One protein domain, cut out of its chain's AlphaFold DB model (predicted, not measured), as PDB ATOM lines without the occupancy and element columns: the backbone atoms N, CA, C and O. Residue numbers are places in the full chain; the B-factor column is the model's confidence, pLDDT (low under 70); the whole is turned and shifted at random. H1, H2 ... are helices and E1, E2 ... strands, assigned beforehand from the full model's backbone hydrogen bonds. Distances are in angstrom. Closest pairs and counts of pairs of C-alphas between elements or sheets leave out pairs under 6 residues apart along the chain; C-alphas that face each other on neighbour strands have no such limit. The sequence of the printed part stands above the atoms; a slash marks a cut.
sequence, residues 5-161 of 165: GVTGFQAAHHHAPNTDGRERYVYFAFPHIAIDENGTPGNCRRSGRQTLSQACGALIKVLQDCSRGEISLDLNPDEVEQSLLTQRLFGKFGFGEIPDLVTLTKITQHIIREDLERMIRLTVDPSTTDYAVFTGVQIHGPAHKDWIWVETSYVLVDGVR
ATOM      1  N   GLY A   5     121.286 170.383 114.908       95.50
ATOM      2  CA  GLY A   5     122.265 171.264 115.535       95.50
ATOM      3  C   GLY A   5     121.712 172.085 116.703       95.50
ATOM      4  O   GLY A   5     120.585 171.899 117.161       95.50
ATOM      5  N   VAL A   6     122.537 173.021 117.179       97.75
ATOM      6  CA  VAL A   6     122.212 173.929 118.294       97.75
ATOM      7  C   VAL A   6     120.934 174.719 118.007       97.75
ATOM      8  O   VAL A   6     120.050 174.778 118.858       97.75
ATOM      9  N   THR A   7     120.801 175.246 116.787       97.75
ATOM     10  CA  THR A   7     119.634 176.026 116.360       97.75
ATOM     11  C   THR A   7     118.339 175.226 116.459       97.75
ATOM     12  O   THR A   7     117.356 175.733 116.989       97.75
ATOM     13  N   GLY A   8     118.322 173.972 115.994       97.19
ATOM     14  CA  GLY A   8     117.119 173.144 116.068       97.19
ATOM     15  C   GLY A   8     116.730 172.774 117.502       97.19
ATOM     16  O   GLY A   8     115.544 172.771 117.827       97.19
ATOM     17  N   PHE A   9     117.710 172.533 118.378       97.69
ATOM     18  CA  PHE A   9     117.456 172.296 119.804       97.69
ATOM     19  C   PHE A   9     116.855 173.531 120.482       97.69
ATOM     20  O   PHE A   9     115.798 173.435 121.097       97.69
ATOM     21  N   GLN A  10     117.469 174.705 120.307       96.94
ATOM     22  CA  GLN A  10     116.960 175.956 120.881       96.94
ATOM     23  C   GLN A  10     115.567 176.317 120.348       96.94
ATOM     24  O   GLN A  10     114.715 176.762 121.113       96.94
ATOM     25  N   ALA A  11     115.308 176.077 119.058       97.06
ATOM     26  CA  ALA A  11     113.984 176.283 118.478       97.06
ATOM     27  C   ALA A  11     112.916 175.419 119.171       97.06
ATOM     28  O   ALA A  11     111.853 175.929 119.511       97.06
ATOM     29  N   ALA A  12     113.207 174.141 119.439       95.38
ATOM     30  CA  ALA A  12     112.293 173.268 120.172       95.38
ATOM     31  C   ALA A  12     112.116 173.702 121.639       95.38
ATOM     32  O   ALA A  12     110.994 173.711 122.145       95.38
ATOM     33  N   HIS A  13     113.205 174.090 122.310       96.50
ATOM     34  CA  HIS A  13     113.192 174.528 123.710       96.50
ATOM     35  C   HIS A  13     112.302 175.754 123.938       96.50
ATOM     36  O   HIS A  13     111.528 175.768 124.889       96.50
ATOM     37  N   HIS A  14     112.308 176.728 123.021       94.19
ATOM     38  CA  HIS A  14     111.460 177.926 123.114       94.19
ATOM     39  C   HIS A  14     109.945 177.652 123.071       94.19
ATOM     40  O   HIS A  14     109.151 178.558 123.321       94.19
ATOM     41  N   HIS A  15     109.520 176.432 122.739       93.62
ATOM     42  CA  HIS A  15     108.115 176.032 122.778       93.62
ATOM     43  C   HIS A  15     107.713 175.346 124.088       93.62
ATOM     44  O   HIS A  15     106.533 175.036 124.274       93.62
ATOM     45  N   ALA A  16     108.659 175.091 124.991       95.12
ATOM     46  CA  ALA A  16     108.354 174.484 126.272       95.12
ATOM     47  C   ALA A  16     107.627 175.479 127.189       95.12
ATOM     48  O   ALA A  16     108.038 176.634 127.311       95.12
ATOM     49  N   PRO A  17     106.564 175.047 127.885       93.56
ATOM     50  CA  PRO A  17     105.955 175.863 128.919       93.56
ATOM     51  C   PRO A  17     106.950 176.147 130.045       93.56
ATOM     52  O   PRO A  17     107.565 175.230 130.592       93.56
ATOM     53  N   ASN A  18     107.026 177.409 130.450       92.50
ATOM     54  CA  ASN A  18     107.735 177.816 131.652       92.50
ATOM     55  C   ASN A  18     106.725 177.917 132.807       92.50
ATOM     56  O   ASN A  18     105.989 178.896 132.925       92.50
ATOM     57  N   THR A  19     106.632 176.855 133.611       90.12
ATOM     58  CA  THR A  19     105.730 176.780 134.776       90.12
ATOM     59  C   THR A  19     106.571 176.811 136.044       90.12
ATOM     60  O   THR A  19     107.493 176.005 136.183       90.12
ATOM     61  N   ASP A  20     106.242 177.731 136.952       90.38
ATOM     62  CA  ASP A  20     106.971 178.002 138.202       90.38
ATOM     63  C   ASP A  20     108.401 178.527 137.994       90.38
ATOM     64  O   ASP A  20     109.296 178.286 138.801       90.38
ATOM     65  N   GLY A  21     108.628 179.247 136.890       90.75
ATOM     66  CA  GLY A  21     109.942 179.795 136.551       90.75
ATOM     67  C   GLY A  21     110.927 178.755 136.013       90.75
ATOM     68  O   GLY A  21     112.115 179.060 135.910       90.75
ATOM     69  N   ARG A  22     110.456 177.542 135.683       93.69
ATOM     70  CA  ARG A  22     111.278 176.462 135.135       93.69
ATOM     71  C   ARG A  22     110.683 175.830 133.894       93.69
ATOM     72  O   ARG A  22     109.469 175.624 133.780       93.69
ATOM     73  N   GLU A  23     111.580 175.425 133.014       97.06
ATOM     74  CA  GLU A  23     111.276 174.625 131.835       97.06
ATOM     75  C   GLU A  23     111.610 173.154 132.093       97.06
ATOM     76  O   GLU A  23     112.430 172.816 132.953       97.06
ATOM     77  N   ARG A  24     110.912 172.260 131.388       97.19
ATOM     78  CA  ARG A  24     111.056 170.812 131.560       97.19
ATOM     79  C   ARG A  24     111.110 170.129 130.207       97.19
ATOM     80  O   ARG A  24     110.168 170.255 129.424       97.19
ATOM     81  N   TYR A  25     112.177 169.380 129.951       97.94
ATOM     82  CA  TYR A  25     112.370 168.683 128.678       97.94
ATOM     83  C   TYR A  25     112.473 167.169 128.861       97.94
ATOM     84  O   TYR A  25     112.949 166.668 129.881       97.94
ATOM     85  N   VAL A  26     112.078 166.418 127.834       97.81
ATOM     86  CA  VAL A  26     112.343 164.980 127.750       97.81
ATOM     87  C   VAL A  26     112.953 164.686 126.390       97.81
ATOM     88  O   VAL A  26     112.340 164.954 125.358       97.81
ATOM     89  N   TYR A  27     114.158 164.130 126.395       98.25
ATOM     90  CA  TYR A  27     114.890 163.788 125.187       98.25
ATOM     91  C   TYR A  27     114.853 162.288 124.929       98.25
ATOM     92  O   TYR A  27     115.204 161.482 125.792       98.25
ATOM     93  N   PHE A  28     114.505 161.937 123.696       97.88
ATOM     94  CA  PHE A  28     114.530 160.579 123.172       97.88
ATOM     95  C   PHE A  28     115.469 160.535 121.972       97.88
ATOM     96  O   PHE A  28     115.284 161.293 121.019       97.88
ATOM     97  N   ALA A  29     116.472 159.659 122.000       98.06
ATOM     98  CA  ALA A  29     117.383 159.505 120.871       98.06
ATOM     99  C   ALA A  29     117.791 158.043 120.679       98.06
ATOM    100  O   ALA A  29     118.539 157.468 121.470       98.06
ATOM    101  N   PHE A  30     117.301 157.453 119.590       98.31
ATOM    102  CA  PHE A  30     117.487 156.045 119.258       98.31
ATOM    103  C   PHE A  30     117.844 155.933 117.766       98.31
ATOM    104  O   PHE A  30     117.081 156.429 116.935       98.31
ATOM    105  N   PRO A  31     118.959 155.289 117.364       98.38
ATOM    106  CA  PRO A  31     118.963 154.628 116.073       98.38
ATOM    107  C   PRO A  31     117.990 153.450 116.126       98.38
ATOM    108  O   PRO A  31     117.470 153.077 117.183       98.38
ATOM    109  N   HIS A  32     117.776 152.831 114.975       98.38
ATOM    110  CA  HIS A  32     116.838 151.732 114.872       98.38
ATOM    111  C   HIS A  32     117.370 150.605 113.993       98.38
ATOM    112  O   HIS A  32     118.202 150.820 113.110       98.38
ATOM    113  N   ILE A  33     116.868 149.404 114.239       98.62
ATOM    114  CA  ILE A  33     117.163 148.194 113.477       98.62
ATOM    115  C   ILE A  33     115.890 147.360 113.374       98.62
ATOM    116  O   ILE A  33     115.033 147.431 114.255       98.62
ATOM    117  N   ALA A  34     115.738 146.581 112.308       98.00
ATOM    118  CA  ALA A  34     114.716 145.540 112.262       98.00
ATOM    119  C   ALA A  34     115.306 144.150 112.492       98.00
ATOM    120  O   ALA A  34     116.468 143.910 112.173       98.00
ATOM    121  N   ILE A  35     114.503 143.245 113.037       97.12
ATOM    122  CA  ILE A  35     114.827 141.829 113.202       97.12
ATOM    123  C   ILE A  35     113.599 141.036 112.752       97.12
ATOM    124  O   ILE A  35     112.513 141.228 113.293       97.12
ATOM    125  N   ASP A  36     113.742 140.177 111.746       95.12
ATOM    126  CA  ASP A  36     112.605 139.418 111.215       95.12
ATOM    127  C   ASP A  36     112.214 138.203 112.076       95.12
ATOM    128  O   ASP A  36     112.819 137.912 113.109       95.12
ATOM    129  N   GLU A  37     111.175 137.480 111.649       94.50
ATOM    130  CA  GLU A  37     110.681 136.263 112.303       94.50
ATOM    131  C   GLU A  37     111.727 135.144 112.453       94.50
ATOM    132  O   GLU A  37     111.565 134.284 113.318       94.50
ATOM    133  N   ASN A  38     112.803 135.172 111.662       95.69
ATOM    134  CA  ASN A  38     113.904 134.211 111.731       95.69
ATOM    135  C   ASN A  38     115.076 134.726 112.580       95.69
ATOM    136  O   ASN A  38     116.102 134.056 112.683       95.69
ATOM    137  N   GLY A  39     114.956 135.919 113.169       95.19
ATOM    138  CA  GLY A  39     116.034 136.558 113.915       95.19
ATOM    139  C   GLY A  39     117.069 137.261 113.034       95.19
ATOM    140  O   GLY A  39     118.135 137.607 113.537       95.19
ATOM    141  N   THR A  40     116.789 137.489 111.745       96.94
ATOM    142  CA  THR A  40     117.744 138.121 110.821       96.94
ATOM    143  C   THR A  40     117.727 139.643 110.981       96.94
ATOM    144  O   THR A  40     116.689 140.268 110.727       96.94
ATOM    145  N   PRO A  41     118.854 140.278 111.353       97.50
ATOM    146  CA  PRO A  41     118.925 141.727 111.465       97.50
ATOM    147  C   PRO A  41     118.841 142.422 110.101       97.50
ATOM    148  O   PRO A  41     119.383 141.953 109.104       97.50
ATOM    149  N   GLY A  42     118.203 143.587 110.069       97.06
ATOM    150  CA  GLY A  42     118.061 144.434 108.888       97.06
ATOM    151  C   GLY A  42     116.781 144.195 108.096       97.06
ATOM    152  O   GLY A  42     116.305 145.122 107.444       97.06
ATOM    153  N   ASN A  43     116.188 143.005 108.190       96.44
ATOM    154  CA  ASN A  43     114.978 142.637 107.463       96.44
ATOM    155  C   ASN A  43     113.724 143.228 108.117       96.44
ATOM    156  O   ASN A  43     113.451 143.002 109.290       96.44
ATOM    157  N   CYS A  44     112.933 143.971 107.340       94.25
ATOM    158  CA  CYS A  44     111.744 144.670 107.818       94.25
ATOM    159  C   CYS A  44     110.544 144.433 106.891       94.25
ATOM    160  O   CYS A  44     110.508 144.912 105.746       94.25
ATOM    161  N   ARG A  45     109.523 143.739 107.404       90.50
ATOM    162  CA  ARG A  45     108.223 143.596 106.736       90.50
ATOM    163  C   ARG A  45     107.362 144.823 107.033       90.50
ATOM    164  O   ARG A  45     107.001 145.079 108.177       90.50
ATOM    165  N   ARG A  46     107.013 145.578 105.990       89.62
ATOM    166  CA  ARG A  46     106.178 146.784 106.100       89.62
ATOM    167  C   ARG A  46     104.783 146.500 105.569       89.62
ATOM    168  O   ARG A  46     104.645 145.919 104.495       89.62
ATOM    169  N   SER A  47     103.763 146.932 106.310       88.25
ATOM    170  CA  SER A  47     102.372 146.801 105.866       88.25
ATOM    171  C   SER A  47     102.190 147.450 104.490       88.25
ATOM    172  O   SER A  47     102.728 148.527 104.232       88.25
ATOM    173  N   GLY A  48     101.490 146.762 103.588       90.62
ATOM    174  CA  GLY A  48     101.257 147.227 102.220       90.62
ATOM    175  C   GLY A  48     102.430 147.070 101.240       90.62
ATOM    176  O   GLY A  48     102.245 147.351 100.059       90.62
ATOM    177  N   ARG A  49     103.615 146.591 101.658       89.75
ATOM    178  CA  ARG A  49     104.697 146.236 100.719       89.75
ATOM    179  C   ARG A  49     104.667 144.749 100.389       89.75
ATOM    180  O   ARG A  49     104.644 143.906 101.279       89.75
ATOM    181  N   GLN A  50     104.721 144.442  99.094       88.94
ATOM    182  CA  GLN A  50     104.804 143.064  98.604       88.94
ATOM    183  C   GLN A  50     106.167 142.430  98.903       88.94
ATOM    184  O   GLN A  50     106.252 141.236  99.170       88.94
ATOM    185  N   THR A  51     107.228 143.238  98.876       90.19
ATOM    186  CA  THR A  51     108.604 142.789  99.083       90.19
ATOM    187  C   THR A  51     109.126 143.171 100.460       90.19
ATOM    188  O   THR A  51     108.734 144.183 101.053       90.19
ATOM    189  N   LEU A  52     110.044 142.341 100.960       90.25
ATOM    190  CA  LEU A  52     110.808 142.636 102.162       90.25
ATOM    191  C   LEU A  52     111.626 143.912 101.948       90.25
ATOM    192  O   LEU A  52     112.183 144.143 100.874       90.25
ATOM    193  N   SER A  53     111.672 144.752 102.975       92.69
ATOM    194  CA  SER A  53     112.446 145.990 102.973       92.69
ATOM    195  C   SER A  53     113.487 145.968 104.086       92.69
ATOM    196  O   SER A  53     113.615 144.975 104.799       92.69
ATOM    197  N   GLN A  54     114.216 147.069 104.245       95.12
ATOM    198  CA  GLN A  54     115.343 147.162 105.162       95.12
ATOM    199  C   GLN A  54     115.125 148.195 106.281       95.12
ATOM    200  O   GLN A  54     114.395 149.180 106.099       95.12
ATOM    201  N   ALA A  55     115.759 147.975 107.440       96.38
ATOM    202  CA  ALA A  55     115.885 148.965 108.512       96.38
ATOM    203  C   ALA A  55     117.111 148.706 109.422       96.38
ATOM    204  O   ALA A  55     117.250 147.617 109.970       96.38
ATOM    205  N   CYS A  56     117.984 149.687 109.671       97.69
ATOM    206  CA  CYS A  56     118.022 151.033 109.084       97.69
ATOM    207  C   CYS A  56     118.670 151.021 107.689       97.69
ATOM    208  O   CYS A  56     119.811 150.585 107.543       97.69
ATOM    209  N   GLY A  57     117.974 151.541 106.670       97.56
ATOM    210  CA  GLY A  57     118.499 151.584 105.298       97.56
ATOM    211  C   GLY A  57     119.814 152.365 105.175       97.56
ATOM    212  O   GLY A  57     120.711 151.933 104.463       97.56
ATOM    213  N   ALA A  58     119.970 153.450 105.939       97.44
ATOM    214  CA  ALA A  58     121.184 154.266 105.938       97.44
ATOM    215  C   ALA A  58     122.409 153.510 106.488       97.44
ATOM    216  O   ALA A  58     123.494 153.592 105.917       97.44
ATOM    217  N   LEU A  59     122.234 152.728 107.564       97.50
ATOM    218  CA  LEU A  59     123.305 151.893 108.128       97.50
ATOM    219  C   LEU A  59     123.636 150.703 107.225       97.50
ATOM    220  O   LEU A  59     124.801 150.338 107.093       97.50
ATOM    221  N   ILE A  60     122.627 150.121 106.572       97.31
ATOM    222  CA  ILE A  60     122.839 149.042 105.601       97.31
ATOM    223  C   ILE A  60     123.596 149.558 104.376       97.31
ATOM    224  O   ILE A  60     124.512 148.880 103.922       97.31
ATOM    225  N   LYS A  61     123.286 150.766 103.887       96.12
ATOM    226  CA  LYS A  61     124.055 151.410 102.817       96.12
ATOM    227  C   LYS A  61     125.524 151.576 103.208       96.12
ATOM    228  O   LYS A  61     126.386 151.152 102.449       96.12
ATOM    229  N   VAL A  62     125.815 152.092 104.409       95.00
ATOM    230  CA  VAL A  62     127.201 152.185 104.912       95.00
ATOM    231  C   VAL A  62     127.872 150.812 104.905       95.00
ATOM    232  O   VAL A  62     128.970 150.674 104.383       95.00
ATOM    233  N   LEU A  63     127.201 149.777 105.417       94.19
ATOM    234  CA  LEU A  63     127.748 148.421 105.459       94.19
ATOM    235  C   LEU A  63     128.043 147.850 104.058       94.19
ATOM    236  O   LEU A  63     129.072 147.205 103.853       94.19
ATOM    237  N   GLN A  64     127.155 148.091 103.093       94.62
ATOM    238  CA  GLN A  64     127.327 147.682 101.696       94.62
ATOM    239  C   GLN A  64     128.478 148.429 101.020       94.62
ATOM    240  O   GLN A  64     129.259 147.813 100.296       94.62
ATOM    241  N   ASP A  65     128.599 149.732 101.264       93.25
ATOM    242  CA  ASP A  65     129.680 150.560 100.727       93.25
ATOM    243  C   ASP A  65     131.029 150.123 101.331       93.25
ATOM    244  O   ASP A  65     131.998 149.942 100.592       93.25
ATOM    245  N   CYS A  66     131.077 149.803 102.635       90.69
ATOM    246  CA  CYS A  66     132.245 149.184 103.273       90.69
ATOM    247  C   CYS A  66     132.616 147.841 102.636       90.69
ATOM    248  O   CYS A  66     133.773 147.619 102.291       90.69
ATOM    249  N   SER A  67     131.635 146.953 102.450       90.50
ATOM    250  CA  SER A  67     131.855 145.597 101.921       90.50
ATOM    251  C   SER A  67     132.362 145.589 100.480       90.50
ATOM    252  O   SER A  67     133.039 144.647 100.073       90.50
ATOM    253  N   ARG A  68     132.047 146.633  99.708       92.44
ATOM    254  CA  ARG A  68     132.519 146.810  98.329       92.44
ATOM    255  C   ARG A  68     133.818 147.610  98.222       92.44
ATOM    256  O   ARG A  68     134.393 147.667  97.142       92.44
ATOM    257  N   GLY A  69     134.284 148.219  99.314       89.75
ATOM    258  CA  GLY A  69     135.410 149.155  99.281       89.75
ATOM    259  C   GLY A  69     135.085 150.473  98.563       89.75
ATOM    260  O   GLY A  69     135.986 151.124  98.048       89.75
ATOM    261  N   GLU A  70     133.809 150.863  98.525       90.94
ATOM    262  CA  GLU A  70     133.279 152.026  97.790       90.94
ATOM    263  C   GLU A  70     132.954 153.212  98.722       90.94
ATOM    264  O   GLU A  70     132.133 154.072  98.401       90.94
ATOM    265  N   ILE A  71     133.562 153.269  99.909       89.44
ATOM    266  CA  ILE A  71     133.298 154.342 100.874       89.44
ATOM    267  C   ILE A  71     133.849 155.664 100.335       89.44
ATOM    268  O   ILE A  71     135.058 155.820 100.171       89.44
ATOM    269  N   SER A  72     132.963 156.643 100.151       91.25
ATOM    270  CA  SER A  72     133.347 158.042  99.971       91.25
ATOM    271  C   SER A  72     133.165 158.815 101.274       91.25
ATOM    272  O   SER A  72     132.145 158.688 101.956       91.25
ATOM    273  N   LEU A  73     134.176 159.614 101.617       92.94
ATOM    274  CA  LEU A  73     134.136 160.553 102.738       92.94
ATOM    275  C   LEU A  73     133.871 161.988 102.271       92.94
ATOM    276  O   LEU A  73     133.814 162.889 103.107       92.94
ATOM    277  N   ASP A  74     133.687 162.210 100.971       95.94
ATOM    278  CA  ASP A  74     133.332 163.521 100.443       95.94
ATOM    279  C   ASP A  74     131.887 163.872 100.807       95.94
ATOM    280  O   ASP A  74     131.012 163.010 100.914       95.94
ATOM    281  N   LEU A  75     131.625 165.163 101.012       97.00
ATOM    282  CA  LEU A  75     130.270 165.642 101.250       97.00
ATOM    283  C   LEU A  75     129.510 165.693  99.921       97.00
ATOM    284  O   LEU A  75     129.766 166.570  99.097       97.00
ATOM    285  N   ASN A  76     128.547 164.789  99.735       96.50
ATOM    286  CA  ASN A  76     127.613 164.860  98.618       96.50
ATOM    287  C   ASN A  76     126.465 165.834  98.962       96.50
ATOM    288  O   ASN A  76     125.715 165.556  99.903       96.50
ATOM    289  N   PRO A  77     126.286 166.951  98.231       96.50
ATOM    290  CA  PRO A  77     125.202 167.901  98.491       96.50
ATOM    291  C   PRO A  77     123.800 167.312  98.267       96.50
ATOM    292  O   PRO A  77     122.849 167.792  98.880       96.50
ATOM    293  N   ASP A  78     123.670 166.254  97.463       97.50
ATOM    294  CA  ASP A  78     122.393 165.563  97.236       97.50
ATOM    295  C   ASP A  78     122.118 164.480  98.298       97.50
ATOM    296  O   ASP A  78     120.996 163.993  98.430       97.50
ATOM    297  N   GLU A  79     123.129 164.116  99.097       96.25
ATOM    298  CA  GLU A  79     123.054 163.103 100.157       96.25
ATOM    299  C   GLU A  79     123.768 163.575 101.440       96.25
ATOM    300  O   GLU A  79     124.571 162.849 102.036       96.25
ATOM    301  N   VAL A  80     123.498 164.810 101.880       97.44
ATOM    302  CA  VAL A  80     124.213 165.458 103.000       97.44
ATOM    303  C   VAL A  80     124.192 164.605 104.270       97.44
ATOM    304  O   VAL A  80     125.239 164.322 104.850       97.44
ATOM    305  N   GLU A  81     123.013 164.155 104.701       97.38
ATOM    306  CA  GLU A  81     122.877 163.385 105.943       97.38
ATOM    307  C   GLU A  81     123.574 162.024 105.858       97.38
ATOM    308  O   GLU A  81     124.246 161.613 106.805       97.38
ATOM    309  N   GLN A  82     123.476 161.350 104.709       97.31
ATOM    310  CA  GLN A  82     124.151 160.074 104.485       97.31
ATOM    311  C   GLN A  82     125.675 160.252 104.467       97.31
ATOM    312  O   GLN A  82     126.380 159.460 105.087       97.31
ATOM    313  N   SER A  83     126.185 161.312 103.835       96.50
ATOM    314  CA  SER A  83     127.620 161.627 103.809       96.50
ATOM    315  C   SER A  83     128.154 161.869 105.223       96.50
ATOM    316  O   SER A  83     129.133 161.251 105.644       96.50
ATOM    317  N   LEU A  84     127.460 162.700 106.010       96.62
ATOM    318  CA  LEU A  84     127.830 162.988 107.399       96.62
ATOM    319  C   LEU A  84     127.722 161.749 108.303       96.62
ATOM    320  O   LEU A  84     128.519 161.583 109.229       96.62
ATOM    321  N   LEU A  85     126.736 160.878 108.058       96.56
ATOM    322  CA  LEU A  85     126.604 159.592 108.744       96.56
ATOM    323  C   LEU A  85     127.825 158.708 108.472       96.56
ATOM    324  O   LEU A  85     128.452 158.236 109.422       96.56
ATOM    325  N   THR A  86     128.171 158.520 107.196       94.94
ATOM    326  CA  THR A  86     129.313 157.708 106.758       94.94
ATOM    327  C   THR A  86     130.615 158.227 107.361       94.94
ATOM    328  O   THR A  86     131.326 157.460 108.006       94.94
ATOM    329  N   GLN A  87     130.885 159.533 107.249       93.69
ATOM    330  CA  GLN A  87     132.080 160.169 107.821       93.69
ATOM    331  C   GLN A  87     132.224 159.888 109.320       93.69
ATOM    332  O   GLN A  87     133.310 159.565 109.802       93.69
ATOM    333  N   ARG A  88     131.123 159.980 110.073       92.88
ATOM    334  CA  ARG A  88     131.149 159.730 111.516       92.88
ATOM    335  C   ARG A  88     131.336 158.278 111.895       92.88
ATOM    336  O   ARG A  88     132.008 158.010 112.887       92.88
ATOM    337  N   LEU A  89     130.700 157.364 111.170       93.00
ATOM    338  CA  LEU A  89     130.804 155.940 111.463       93.00
ATOM    339  C   LEU A  89     132.184 155.406 111.091       93.00
ATOM    340  O   LEU A  89     132.759 154.659 111.875       93.00
ATOM    341  N   PHE A  90     132.738 155.833 109.954       87.12
ATOM    342  CA  PHE A  90     134.027 155.347 109.465       87.12
ATOM    343  C   PHE A  90     135.174 155.598 110.455       87.12
ATOM    344  O   PHE A  90     136.051 154.760 110.613       87.12
ATOM    345  N   GLY A  91     135.133 156.705 111.205       81.62
ATOM    346  CA  GLY A  91     136.118 156.997 112.252       81.62
ATOM    347  C   GLY A  91     135.991 156.162 113.537       81.62
ATOM    348  O   GLY A  91     136.690 156.459 114.504       81.62
ATOM    349  N   LYS A  92     135.073 155.186 113.608       85.75
ATOM    350  CA  LYS A  92     134.719 154.467 114.849       85.75
ATOM    351  C   LYS A  92     134.949 152.951 114.802       85.75
ATOM    352  O   LYS A  92     134.713 152.297 115.814       85.75
ATOM    353  N   PHE A  93     135.417 152.397 113.686       80.06
ATOM    354  CA  PHE A  93     135.833 150.993 113.571       80.06
ATOM    355  C   PHE A  93     137.205 150.886 112.885       80.06
ATOM    356  O   PHE A  93     137.641 151.831 112.225       80.06
ATOM    357  N   GLY A  94     137.928 149.785 113.120       75.12
ATOM    358  CA  GLY A  94     139.315 149.626 112.687       75.12
ATOM    359  C   GLY A  94     139.482 149.511 111.169       75.12
ATOM    360  O   GLY A  94     138.571 149.122 110.439       75.12
ATOM    361  N   PHE A  95     140.684 149.821 110.676       69.19
ATOM    362  CA  PHE A  95     141.018 149.629 109.264       69.19
ATOM    363  C   PHE A  95     140.922 148.144 108.888       69.19
ATOM    364  O   PHE A  95     141.575 147.303 109.502       69.19
ATOM    365  N   GLY A  96     140.120 147.831 107.868       73.56
ATOM    366  CA  GLY A  96     139.857 146.454 107.436       73.56
ATOM    367  C   GLY A  96     138.792 145.720 108.257       73.56
ATOM    368  O   GLY A  96     138.453 144.588 107.919       73.56
ATOM    369  N   GLU A  97     138.229 146.348 109.292       85.12
ATOM    370  CA  GLU A  97     137.097 145.799 110.034       85.12
ATOM    371  C   GLU A  97     135.779 146.227 109.387       85.12
ATOM    372  O   GLU A  97     135.538 147.409 109.138       85.12
ATOM    373  N   ILE A  98     134.897 145.258 109.142       87.06
ATOM    374  CA  ILE A  98     133.528 145.509 108.691       87.06
ATOM    375  C   ILE A  98     132.596 144.960 109.775       87.06
ATOM    376  O   ILE A  98     132.441 143.740 109.873       87.06
ATOM    377  N   PRO A  99     132.017 145.821 110.633       91.94
ATOM    378  CA  PRO A  99     131.142 145.364 111.706       91.94
ATOM    379  C   PRO A  99     129.851 144.771 111.137       91.94
ATOM    380  O   PRO A  99     129.359 145.214 110.101       91.94
ATOM    381  N   ASP A 100     129.241 143.819 111.846       95.25
ATOM    382  CA  ASP A 100     127.872 143.413 111.526       95.25
ATOM    383  C   ASP A 100     126.865 144.546 111.813       95.25
ATOM    384  O   ASP A 100     127.160 145.541 112.486       95.25
ATOM    385  N   LEU A 101     125.640 144.408 111.297       97.19
ATOM    386  CA  LEU A 101     124.623 145.454 111.416       97.19
ATOM    387  C   LEU A 101     124.232 145.745 112.875       97.19
ATOM    388  O   LEU A 101     123.922 146.890 113.212       97.19
ATOM    389  N   VAL A 102     124.251 144.738 113.752       97.94
ATOM    390  CA  VAL A 102     123.923 144.909 115.177       97.94
ATOM    391  C   VAL A 102     124.995 145.759 115.857       97.94
ATOM    392  O   VAL A 102     124.679 146.715 116.568       97.94
ATOM    393  N   THR A 103     126.261 145.455 115.594       96.50
ATOM    394  CA  THR A 103     127.429 146.179 116.092       96.50
ATOM    395  C   THR A 103     127.440 147.607 115.567       96.50
ATOM    396  O   THR A 103     127.547 148.545 116.354       96.50
ATOM    397  N   LEU A 104     127.216 147.803 114.264       96.50
ATOM    398  CA  LEU A 104     127.132 149.135 113.663       96.50
ATOM    399  C   LEU A 104     125.976 149.962 114.253       96.50
ATOM    400  O   LEU A 104     126.125 151.160 114.503       96.50
ATOM    401  N   THR A 105     124.839 149.325 114.546       98.19
ATOM    402  CA  THR A 105     123.701 149.978 115.215       98.19
ATOM    403  C   THR A 105     124.062 150.412 116.637       98.19
ATOM    404  O   THR A 105     123.728 151.528 117.033       98.19
ATOM    405  N   LYS A 106     124.792 149.585 117.397       97.44
ATOM    406  CA  LYS A 106     125.278 149.940 118.742       97.44
ATOM    407  C   LYS A 106     126.316 151.064 118.713       97.44
ATOM    408  O   LYS A 106     126.219 151.993 119.508       97.44
ATOM    409  N   ILE A 107     127.252 151.042 117.761       96.56
ATOM    410  CA  ILE A 107     128.188 152.157 117.532       96.56
ATOM    411  C   ILE A 107     127.402 153.444 117.246       96.56
ATOM    412  O   ILE A 107     127.661 154.487 117.844       96.56
ATOM    413  N   THR A 108     126.385 153.362 116.385       97.56
ATOM    414  CA  THR A 108     125.513 154.500 116.067       97.56
ATOM    415  C   THR A 108     124.772 155.013 117.303       97.56
ATOM    416  O   THR A 108     124.660 156.225 117.484       97.56
ATOM    417  N   GLN A 109     124.289 154.119 118.173       98.00
ATOM    418  CA  GLN A 109     123.614 154.484 119.422       98.00
ATOM    419  C   GLN A 109     124.546 155.281 120.327       98.00
ATOM    420  O   GLN A 109     124.152 156.334 120.831       98.00
ATOM    421  N   HIS A 110     125.787 154.824 120.472       96.88
ATOM    422  CA  HIS A 110     126.778 155.509 121.283       96.88
ATOM    423  C   HIS A 110     127.046 156.929 120.771       96.88
ATOM    424  O   HIS A 110     127.000 157.879 121.549       96.88
ATOM    425  N   ILE A 111     127.235 157.092 119.456       96.62
ATOM    426  CA  ILE A 111     127.468 158.407 118.840       96.62
ATOM    427  C   ILE A 111     126.256 159.328 119.038       96.62
ATOM    428  O   ILE A 111     126.415 160.486 119.413       96.62
ATOM    429  N   ILE A 112     125.037 158.819 118.825       97.56
ATOM    430  CA  ILE A 112     123.802 159.593 119.025       97.56
ATOM    431  C   ILE A 112     123.670 160.061 120.479       97.56
ATOM    432  O   ILE A 112     123.251 161.193 120.718       97.56
ATOM    433  N   ARG A 113     124.040 159.222 121.451       97.75
ATOM    434  CA  ARG A 113     124.061 159.604 122.866       97.75
ATOM    435  C   ARG A 113     125.074 160.721 123.125       97.75
ATOM    436  O   ARG A 113     124.712 161.719 123.742       97.75
ATOM    437  N   GLU A 114     126.306 160.582 122.631       96.94
ATOM    438  CA  GLU A 114     127.346 161.616 122.763       96.94
ATOM    439  C   GLU A 114     126.896 162.954 122.158       96.94
ATOM    440  O   GLU A 114     127.100 164.017 122.753       96.94
ATOM    441  N   ASP A 115     126.241 162.910 120.995       96.94
ATOM    442  CA  ASP A 115     125.674 164.095 120.360       96.94
ATOM    443  C   ASP A 115     124.589 164.740 121.196       96.94
ATOM    444  O   ASP A 115     124.599 165.960 121.353       96.94
ATOM    445  N   LEU A 116     123.647 163.938 121.699       98.25
ATOM    446  CA  LEU A 116     122.528 164.435 122.480       98.25
ATOM    447  C   LEU A 116     123.044 165.142 123.727       98.25
ATOM    448  O   LEU A 116     122.694 166.292 123.975       98.25
ATOM    449  N   GLU A 117     123.929 164.486 124.476       97.69
ATOM    450  CA  GLU A 117     124.520 165.072 125.675       97.69
ATOM    451  C   GLU A 117     125.320 166.340 125.341       97.69
ATOM    452  O   GLU A 117     125.299 167.305 126.107       97.69
ATOM    453  N   ARG A 118     125.998 166.390 124.184       97.88
ATOM    454  CA  ARG A 118     126.670 167.609 123.716       97.88
ATOM    455  C   ARG A 118     125.679 168.724 123.390       97.88
ATOM    456  O   ARG A 118     125.950 169.864 123.753       97.88
ATOM    457  N   MET A 119     124.565 168.426 122.721       98.19
ATOM    458  CA  MET A 119     123.527 169.417 122.415       98.19
ATOM    459  C   MET A 119     122.899 169.958 123.688       98.19
ATOM    460  O   MET A 119     122.854 171.172 123.847       98.19
ATOM    461  N   ILE A 120     122.526 169.088 124.627       98.00
ATOM    462  CA  ILE A 120     121.996 169.490 125.934       98.00
ATOM    463  C   ILE A 120     122.978 170.435 126.635       98.00
ATOM    464  O   ILE A 120     122.595 171.539 127.006       98.00
ATOM    465  N   ARG A 121     124.270 170.080 126.724       97.69
ATOM    466  CA  ARG A 121     125.293 170.956 127.333       97.69
ATOM    467  C   ARG A 121     125.414 172.330 126.672       97.69
ATOM    468  O   ARG A 121     125.771 173.286 127.346       97.69
ATOM    469  N   LEU A 122     125.189 172.419 125.363       98.12
ATOM    470  CA  LEU A 122     125.301 173.671 124.612       98.12
ATOM    471  C   LEU A 122     124.016 174.509 124.627       98.12
ATOM    472  O   LEU A 122     124.061 175.666 124.217       98.12
ATOM    473  N   THR A 123     122.878 173.939 125.030       97.75
ATOM    474  CA  THR A 123     121.555 174.555 124.816       97.75
ATOM    475  C   THR A 123     120.659 174.602 126.045       97.75
ATOM    476  O   THR A 123     119.585 175.193 125.963       97.75
ATOM    477  N   VAL A 124     121.076 174.006 127.162       97.50
ATOM    478  CA  VAL A 124     120.299 173.938 128.400       97.50
ATOM    479  C   VAL A 124     121.090 174.559 129.540       97.50
ATOM    480  O   VAL A 124     122.256 174.222 129.743       97.50
ATOM    481  N   ASP A 125     120.431 175.420 130.314       95.31
ATOM    482  CA  ASP A 125     120.907 175.892 131.612       95.31
ATOM    483  C   ASP A 125     120.271 175.042 132.734       95.31
ATOM    484  O   ASP A 125     119.072 175.168 133.001       95.31
ATOM    485  N   PRO A 126     121.047 174.177 133.417       95.50
ATOM    486  CA  PRO A 126     120.529 173.305 134.473       95.50
ATOM    487  C   PRO A 126     120.009 174.039 135.718       95.50
ATOM    488  O   PRO A 126     119.385 173.408 136.568       95.50
ATOM    489  N   SER A 127     120.288 175.339 135.875       94.31
ATOM    490  CA  SER A 127     119.766 176.119 137.006       94.31
ATOM    491  C   SER A 127     118.290 176.492 136.826       94.31
ATOM    492  O   SER A 127     117.544 176.599 137.803       94.31
ATOM    493  N   THR A 128     117.853 176.614 135.572       94.94
ATOM    494  CA  THR A 128     116.504 177.041 135.177       94.94
ATOM    495  C   THR A 128     115.694 175.927 134.510       94.94
ATOM    496  O   THR A 128     114.485 176.072 134.335       94.94
ATOM    497  N   THR A 129     116.328 174.797 134.186       97.25
ATOM    498  CA  THR A 129     115.711 173.714 133.413       97.25
ATOM    499  C   THR A 129     115.957 172.344 134.038       97.25
ATOM    500  O   THR A 129     117.103 171.944 134.250       97.25
ATOM    501  N   ASP A 130     114.881 171.580 134.224       97.25
ATOM    502  CA  ASP A 130     114.951 170.149 134.524       97.25
ATOM    503  C   ASP A 130     114.795 169.337 133.232       97.25
ATOM    504  O   ASP A 130     114.044 169.709 132.328       97.25
ATOM    505  N   TYR A 131     115.470 168.197 133.116       98.12
ATOM    506  CA  TYR A 131     115.310 167.367 131.923       98.12
ATOM    507  C   TYR A 131     115.519 165.879 132.172       98.12
ATOM    508  O   TYR A 131     116.248 165.473 133.072       98.12
ATOM    509  N   ALA A 132     114.903 165.049 131.333       98.50
ATOM    510  CA  ALA A 132     115.140 163.610 131.287       98.50
ATOM    511  C   ALA A 132     115.738 163.194 129.941       98.50
ATOM    512  O   ALA A 132     115.443 163.788 128.905       98.50
ATOM    513  N   VAL A 133     116.572 162.158 129.953       98.56
ATOM    514  CA  VAL A 133     117.204 161.586 128.761       98.56
ATOM    515  C   VAL A 133     116.938 160.094 128.713       98.56
ATOM    516  O   VAL A 133     117.163 159.399 129.701       98.56
ATOM    517  N   PHE A 134     116.532 159.617 127.538       98.44
ATOM    518  CA  PHE A 134     116.410 158.206 127.200       98.44
ATOM    519  C   PHE A 134     117.103 157.944 125.859       98.44
ATOM    520  O   PHE A 134     116.716 158.491 124.822       98.44
ATOM    521  N   THR A 135     118.126 157.092 125.872       98.44
ATOM    522  CA  THR A 135     118.793 156.605 124.660       98.44
ATOM    523  C   THR A 135     118.908 155.088 124.687       98.44
ATOM    524  O   THR A 135     118.773 154.437 125.725       98.44
ATOM    525  N   GLY A 136     119.124 154.495 123.519       98.31
ATOM    526  CA  GLY A 136     119.083 153.048 123.347       98.31
ATOM    527  C   GLY A 136     118.963 152.690 121.877       98.31
ATOM    528  O   GLY A 136     119.368 153.484 121.039       98.31
ATOM    529  N   VAL A 137     118.331 151.568 121.546       98.69
ATOM    530  CA  VAL A 137     118.019 151.174 120.164       98.69
ATOM    531  C   VAL A 137     116.533 150.856 120.033       98.69
ATOM    532  O   VAL A 137     115.997 150.072 120.816       98.69
ATOM    533  N   GLN A 138     115.879 151.424 119.019       98.62
ATOM    534  CA  GLN A 138     114.544 150.999 118.611       98.62
ATOM    535  C   GLN A 138     114.637 149.745 117.735       98.62
ATOM    536  O   GLN A 138     115.376 149.711 116.753       98.62
ATOM    537  N   ILE A 139     113.881 148.707 118.079       98.44
ATOM    538  CA  ILE A 139     113.894 147.416 117.395       98.44
ATOM    539  C   ILE A 139     112.515 147.170 116.794       98.44
ATOM    540  O   ILE A 139     111.542 147.004 117.526       98.44
ATOM    541  N   HIS A 140     112.449 147.103 115.468       97.31
ATOM    542  CA  HIS A 140     111.258 146.666 114.746       97.31
ATOM    543  C   HIS A 140     111.293 145.153 114.593       97.31
ATOM    544  O   HIS A 140     112.166 144.639 113.895       97.31
ATOM    545  N   GLY A 141     110.369 144.428 115.211       95.12
ATOM    546  CA  GLY A 141     110.306 142.981 115.038       95.12
ATOM    547  C   GLY A 141     109.082 142.498 114.262       95.12
ATOM    548  O   GLY A 141     108.344 143.288 113.658       95.12
ATOM    549  N   PRO A 142     108.867 141.175 114.232       91.50
ATOM    550  CA  PRO A 142     107.813 140.568 113.434       91.50
ATOM    551  C   PRO A 142     106.418 140.890 113.983       91.50
ATOM    552  O   PRO A 142     106.235 141.220 115.157       91.50
ATOM    553  N   ALA A 143     105.412 140.744 113.118       88.38
ATOM    554  CA  ALA A 143     103.997 140.915 113.457       88.38
ATOM    555  C   ALA A 143     103.654 142.281 114.092       88.38
ATOM    556  O   ALA A 143     102.828 142.351 115.000       88.38
ATOM    557  N   HIS A 144     104.274 143.359 113.597       86.50
ATOM    558  CA  HIS A 144     104.018 144.742 114.032       86.50
ATOM    559  C   HIS A 144     104.309 145.000 115.514       86.50
ATOM    560  O   HIS A 144     103.666 145.840 116.141       86.50
ATOM    561  N   LYS A 145     105.264 144.263 116.084       94.12
ATOM    562  CA  LYS A 145     105.757 144.511 117.434       94.12
ATOM    563  C   LYS A 145     107.046 145.315 117.366       94.12
ATOM    564  O   LYS A 145     107.934 145.000 116.578       94.12
ATOM    565  N   ASP A 146     107.142 146.313 118.229       96.62
ATOM    566  CA  ASP A 146     108.331 147.135 118.402       96.62
ATOM    567  C   ASP A 146     108.827 147.029 119.846       96.62
ATOM    568  O   ASP A 146     108.044 146.853 120.783       96.62
ATOM    569  N   TRP A 147     110.137 147.165 120.023       97.69
ATOM    570  CA  TRP A 147     110.797 147.200 121.322       97.69
ATOM    571  C   TRP A 147     111.766 148.373 121.388       97.69
ATOM    572  O   TRP A 147     112.293 148.822 120.371       97.69
ATOM    573  N   ILE A 148     112.051 148.830 122.604       97.94
ATOM    574  CA  ILE A 148     113.176 149.718 122.884       97.94
ATOM    575  C   ILE A 148     114.142 148.954 123.780       97.94
ATOM    576  O   ILE A 148     113.782 148.550 124.885       97.94
ATOM    577  N   TRP A 149     115.373 148.768 123.316       97.62
ATOM    578  CA  TRP A 149     116.473 148.394 124.195       97.62
ATOM    579  C   TRP A 149     117.066 149.677 124.774       97.62
ATOM    580  O   TRP A 149     117.725 150.419 124.051       97.62
ATOM    581  N   VAL A 150     116.786 149.970 126.044       97.06
ATOM    582  CA  VAL A 150     117.298 151.172 126.719       97.06
ATOM    583  C   VAL A 150     118.751 150.943 127.133       97.06
ATOM    584  O   VAL A 150     119.065 149.917 127.728       97.06
ATOM    585  N   GLU A 151     119.624 151.900 126.821       96.69
ATOM    586  CA  GLU A 151     121.038 151.871 127.216       96.69
ATOM    587  C   GLU A 151     121.335 152.919 128.291       96.69
ATOM    588  O   GLU A 151     121.853 152.574 129.347       96.69
ATOM    589  N   THR A 152     120.950 154.178 128.068       96.56
ATOM    590  CA  THR A 152     121.103 155.253 129.055       96.56
ATOM    591  C   THR A 152     119.735 155.831 129.378       96.56
ATOM    592  O   THR A 152     119.002 156.256 128.482       96.56
ATOM    593  N   SER A 153     119.411 155.916 130.669       98.06
ATOM    594  CA  SER A 153     118.268 156.697 131.137       98.06
ATOM    595  C   SER A 153     118.577 157.437 132.433       98.06
ATOM    596  O   SER A 153     119.108 156.865 133.386       98.06
ATOM    597  N   TYR A 154     118.286 158.733 132.464       98.44
ATOM    598  CA  TYR A 154     118.497 159.555 133.652       98.44
ATOM    599  C   TYR A 154     117.602 160.787 133.642       98.44
ATOM    600  O   TYR A 154     117.098 161.208 132.600       98.44
ATOM    601  N   VAL A 155     117.466 161.400 134.811       98.50
ATOM    602  CA  VAL A 155     116.863 162.718 134.986       98.50
ATOM    603  C   VAL A 155     117.874 163.662 135.627       98.50
ATOM    604  O   VAL A 155     118.704 163.238 136.431       98.50
ATOM    605  N   LEU A 156     117.829 164.937 135.263       98.19
ATOM    606  CA  LEU A 156     118.443 166.039 135.981       98.19
ATOM    607  C   LEU A 156     117.314 166.899 136.546       98.19
ATOM    608  O   LEU A 156     116.534 167.466 135.785       98.19
ATOM    609  N   VAL A 157     117.225 166.951 137.874       96.38
ATOM    610  CA  VAL A 157     116.268 167.791 138.606       96.38
ATOM    611  C   VAL A 157     117.054 168.621 139.602       96.38
ATOM    612  O   VAL A 157     117.874 168.059 140.331       96.38
ATOM    613  N   ASP A 158     116.835 169.934 139.627       93.94
ATOM    614  CA  ASP A 158     117.548 170.847 140.532       93.94
ATOM    615  C   ASP A 158     119.076 170.773 140.393       93.94
ATOM    616  O   ASP A 158     119.817 170.799 141.375       93.94
ATOM    617  N   GLY A 159     119.572 170.611 139.162       93.38
ATOM    618  CA  GLY A 159     121.005 170.440 138.905       93.38
ATOM    619  C   GLY A 159     121.568 169.069 139.309       93.38
ATOM    620  O   GLY A 159     122.752 168.811 139.092       93.38
ATOM    621  N   VAL A 160     120.752 168.164 139.861       96.31
ATOM    622  CA  VAL A 160     121.191 166.847 140.343       96.31
ATOM    623  C   VAL A 160     120.793 165.753 139.357       96.31
ATOM    624  O   VAL A 160     119.610 165.474 139.151       96.31
ATOM    625  N   ARG A 161     121.796 165.076 138.780       97.06
ATOM    626  CA  ARG A 161     121.601 163.911 137.903       97.06
ATOM    627  C   ARG A 161     121.299 162.652 138.722       97.06
ATOM    628  O   ARG A 161     122.044 162.326 139.643       97.06
TER     629      ARG A 161
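What this domain is: This is residues 5 to 161 of the 165 residues of the protein "LCIB_C_CA domain-containing protein" of Nitrospirales bacterium (UniProt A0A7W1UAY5). A long, narrow, twisted sheet makes one side of this domain, and the long helix H4 covers one of its faces, running along the strands; the opposite face has no named helix over it. H1 sits by the last residues of H4, making a corner with it, while H2 meets the other end of H4 at its residues 101 to 105, and H3 sits close to both H2 and H4, away from the sheet. The printed part has 157 residues with four named helices and four named strands, in the order H1, E1, E2, H2, H3, H4, E3, E4, of mixed class. The sheet is branched and mixed: E1, running on into E2, is parallel to E3 on one side of it, and E4 is antiparallel to E3 on the other side. The whole is only just loose, close to compact, with a radius of gyration of the C-alphas of 18.3 A and spans of 54 by 39 by 28 A.

Where its parts are: H1, residues 5 to 13, begins at C-alpha 5 at (122.265, 171.264, 115.535) and is 12.6 A long. E1, residues 23 to 29, is 19.6 A long and runs on, across a break of 2 residues and at 38 degrees, into E2, residues 32 to 34, 7.0 A long. Residues 35 to 56 hold no named element, but residues 43 to 44 pair with residues 53 to 54, antiparallel. H2 is residues 57 to 68, 16.4 A long, and H3 is residues 80 to 90, 15.5 A long. H4, residues 101 to 123, is the longest helix, 32.2 A from C-alpha 101 at (124.623, 145.454, 111.416) to C-alpha 123. E3, residues 129 to 140, is 33.2 A long and bends by 51 degrees at residue 136. E4, residues 146 to 157, is 30.0 A long, bends by 68 degrees at residue 151 and ends with C-alpha 157 at (116.268, 167.791, 138.606).

How they stand to each other: E3 has three neighbours. E1, beside residues 129 to 135, is parallel to it at 19 degrees, with N 27 and O 132 2.8 A apart. E2, beside residues 137 to 140, is parallel to it at 20 degrees, with N 33 and O 138 2.9 A apart. E3 and E4 form an antiparallel hairpin, with N 137 and O 149 2.8 A apart and N 156 and O 131 also 2.8 A apart. H4 is on the sheet at a height of 8.9 A, over E3 and only just over E1, on which 3 of its C-alphas fall; it runs along the strands, at 14 degrees to E3 on the local plane. The closest C-alphas of H4 and E3 are those of Gln 109 and Gly 136, 6.2 A apart. E2, then H2, H3 and H4, then E3 make a strand-helix-strand unit, two parallel neighbour strands with helices between them in the chain. H1 touches H4, with residues 119 to 123 of H4 alone, at a steep tilt of 66 degrees; the closest C-alphas are those of Gln 10 and Thr 123, 6.2 A apart. H2 touches H4 at a steep tilt of 56 degrees, with the C-alphas of Ile 60 and Leu 101 closest at 7.1 A, and only grazes the sheet with its residues 57 to 60. H3 is close to but not clearly touching H2, where the C-alphas of Val 62 and Thr 86 are closest at 6.2 A. H3 is likewise close to but not clearly touching H4, where those of Leu 89 and Thr 108 are closest at 7.2 A. H1 is apart from H2 and H3. In H1, H2, H3 and H4 every O i to N i+4 pair is within hydrogen-bond range.

The domain as a whole: The two C-alphas farthest apart, those of Asp 20 and Arg 68, are 56.7 A apart. The printed part has no cut. The links from E2 to H2, of 22 residues, and from H2 to H3, of 11 residues, are long. The mean pLDDT of the printed part is 94.8, and one residue, Phe 95, is under 70.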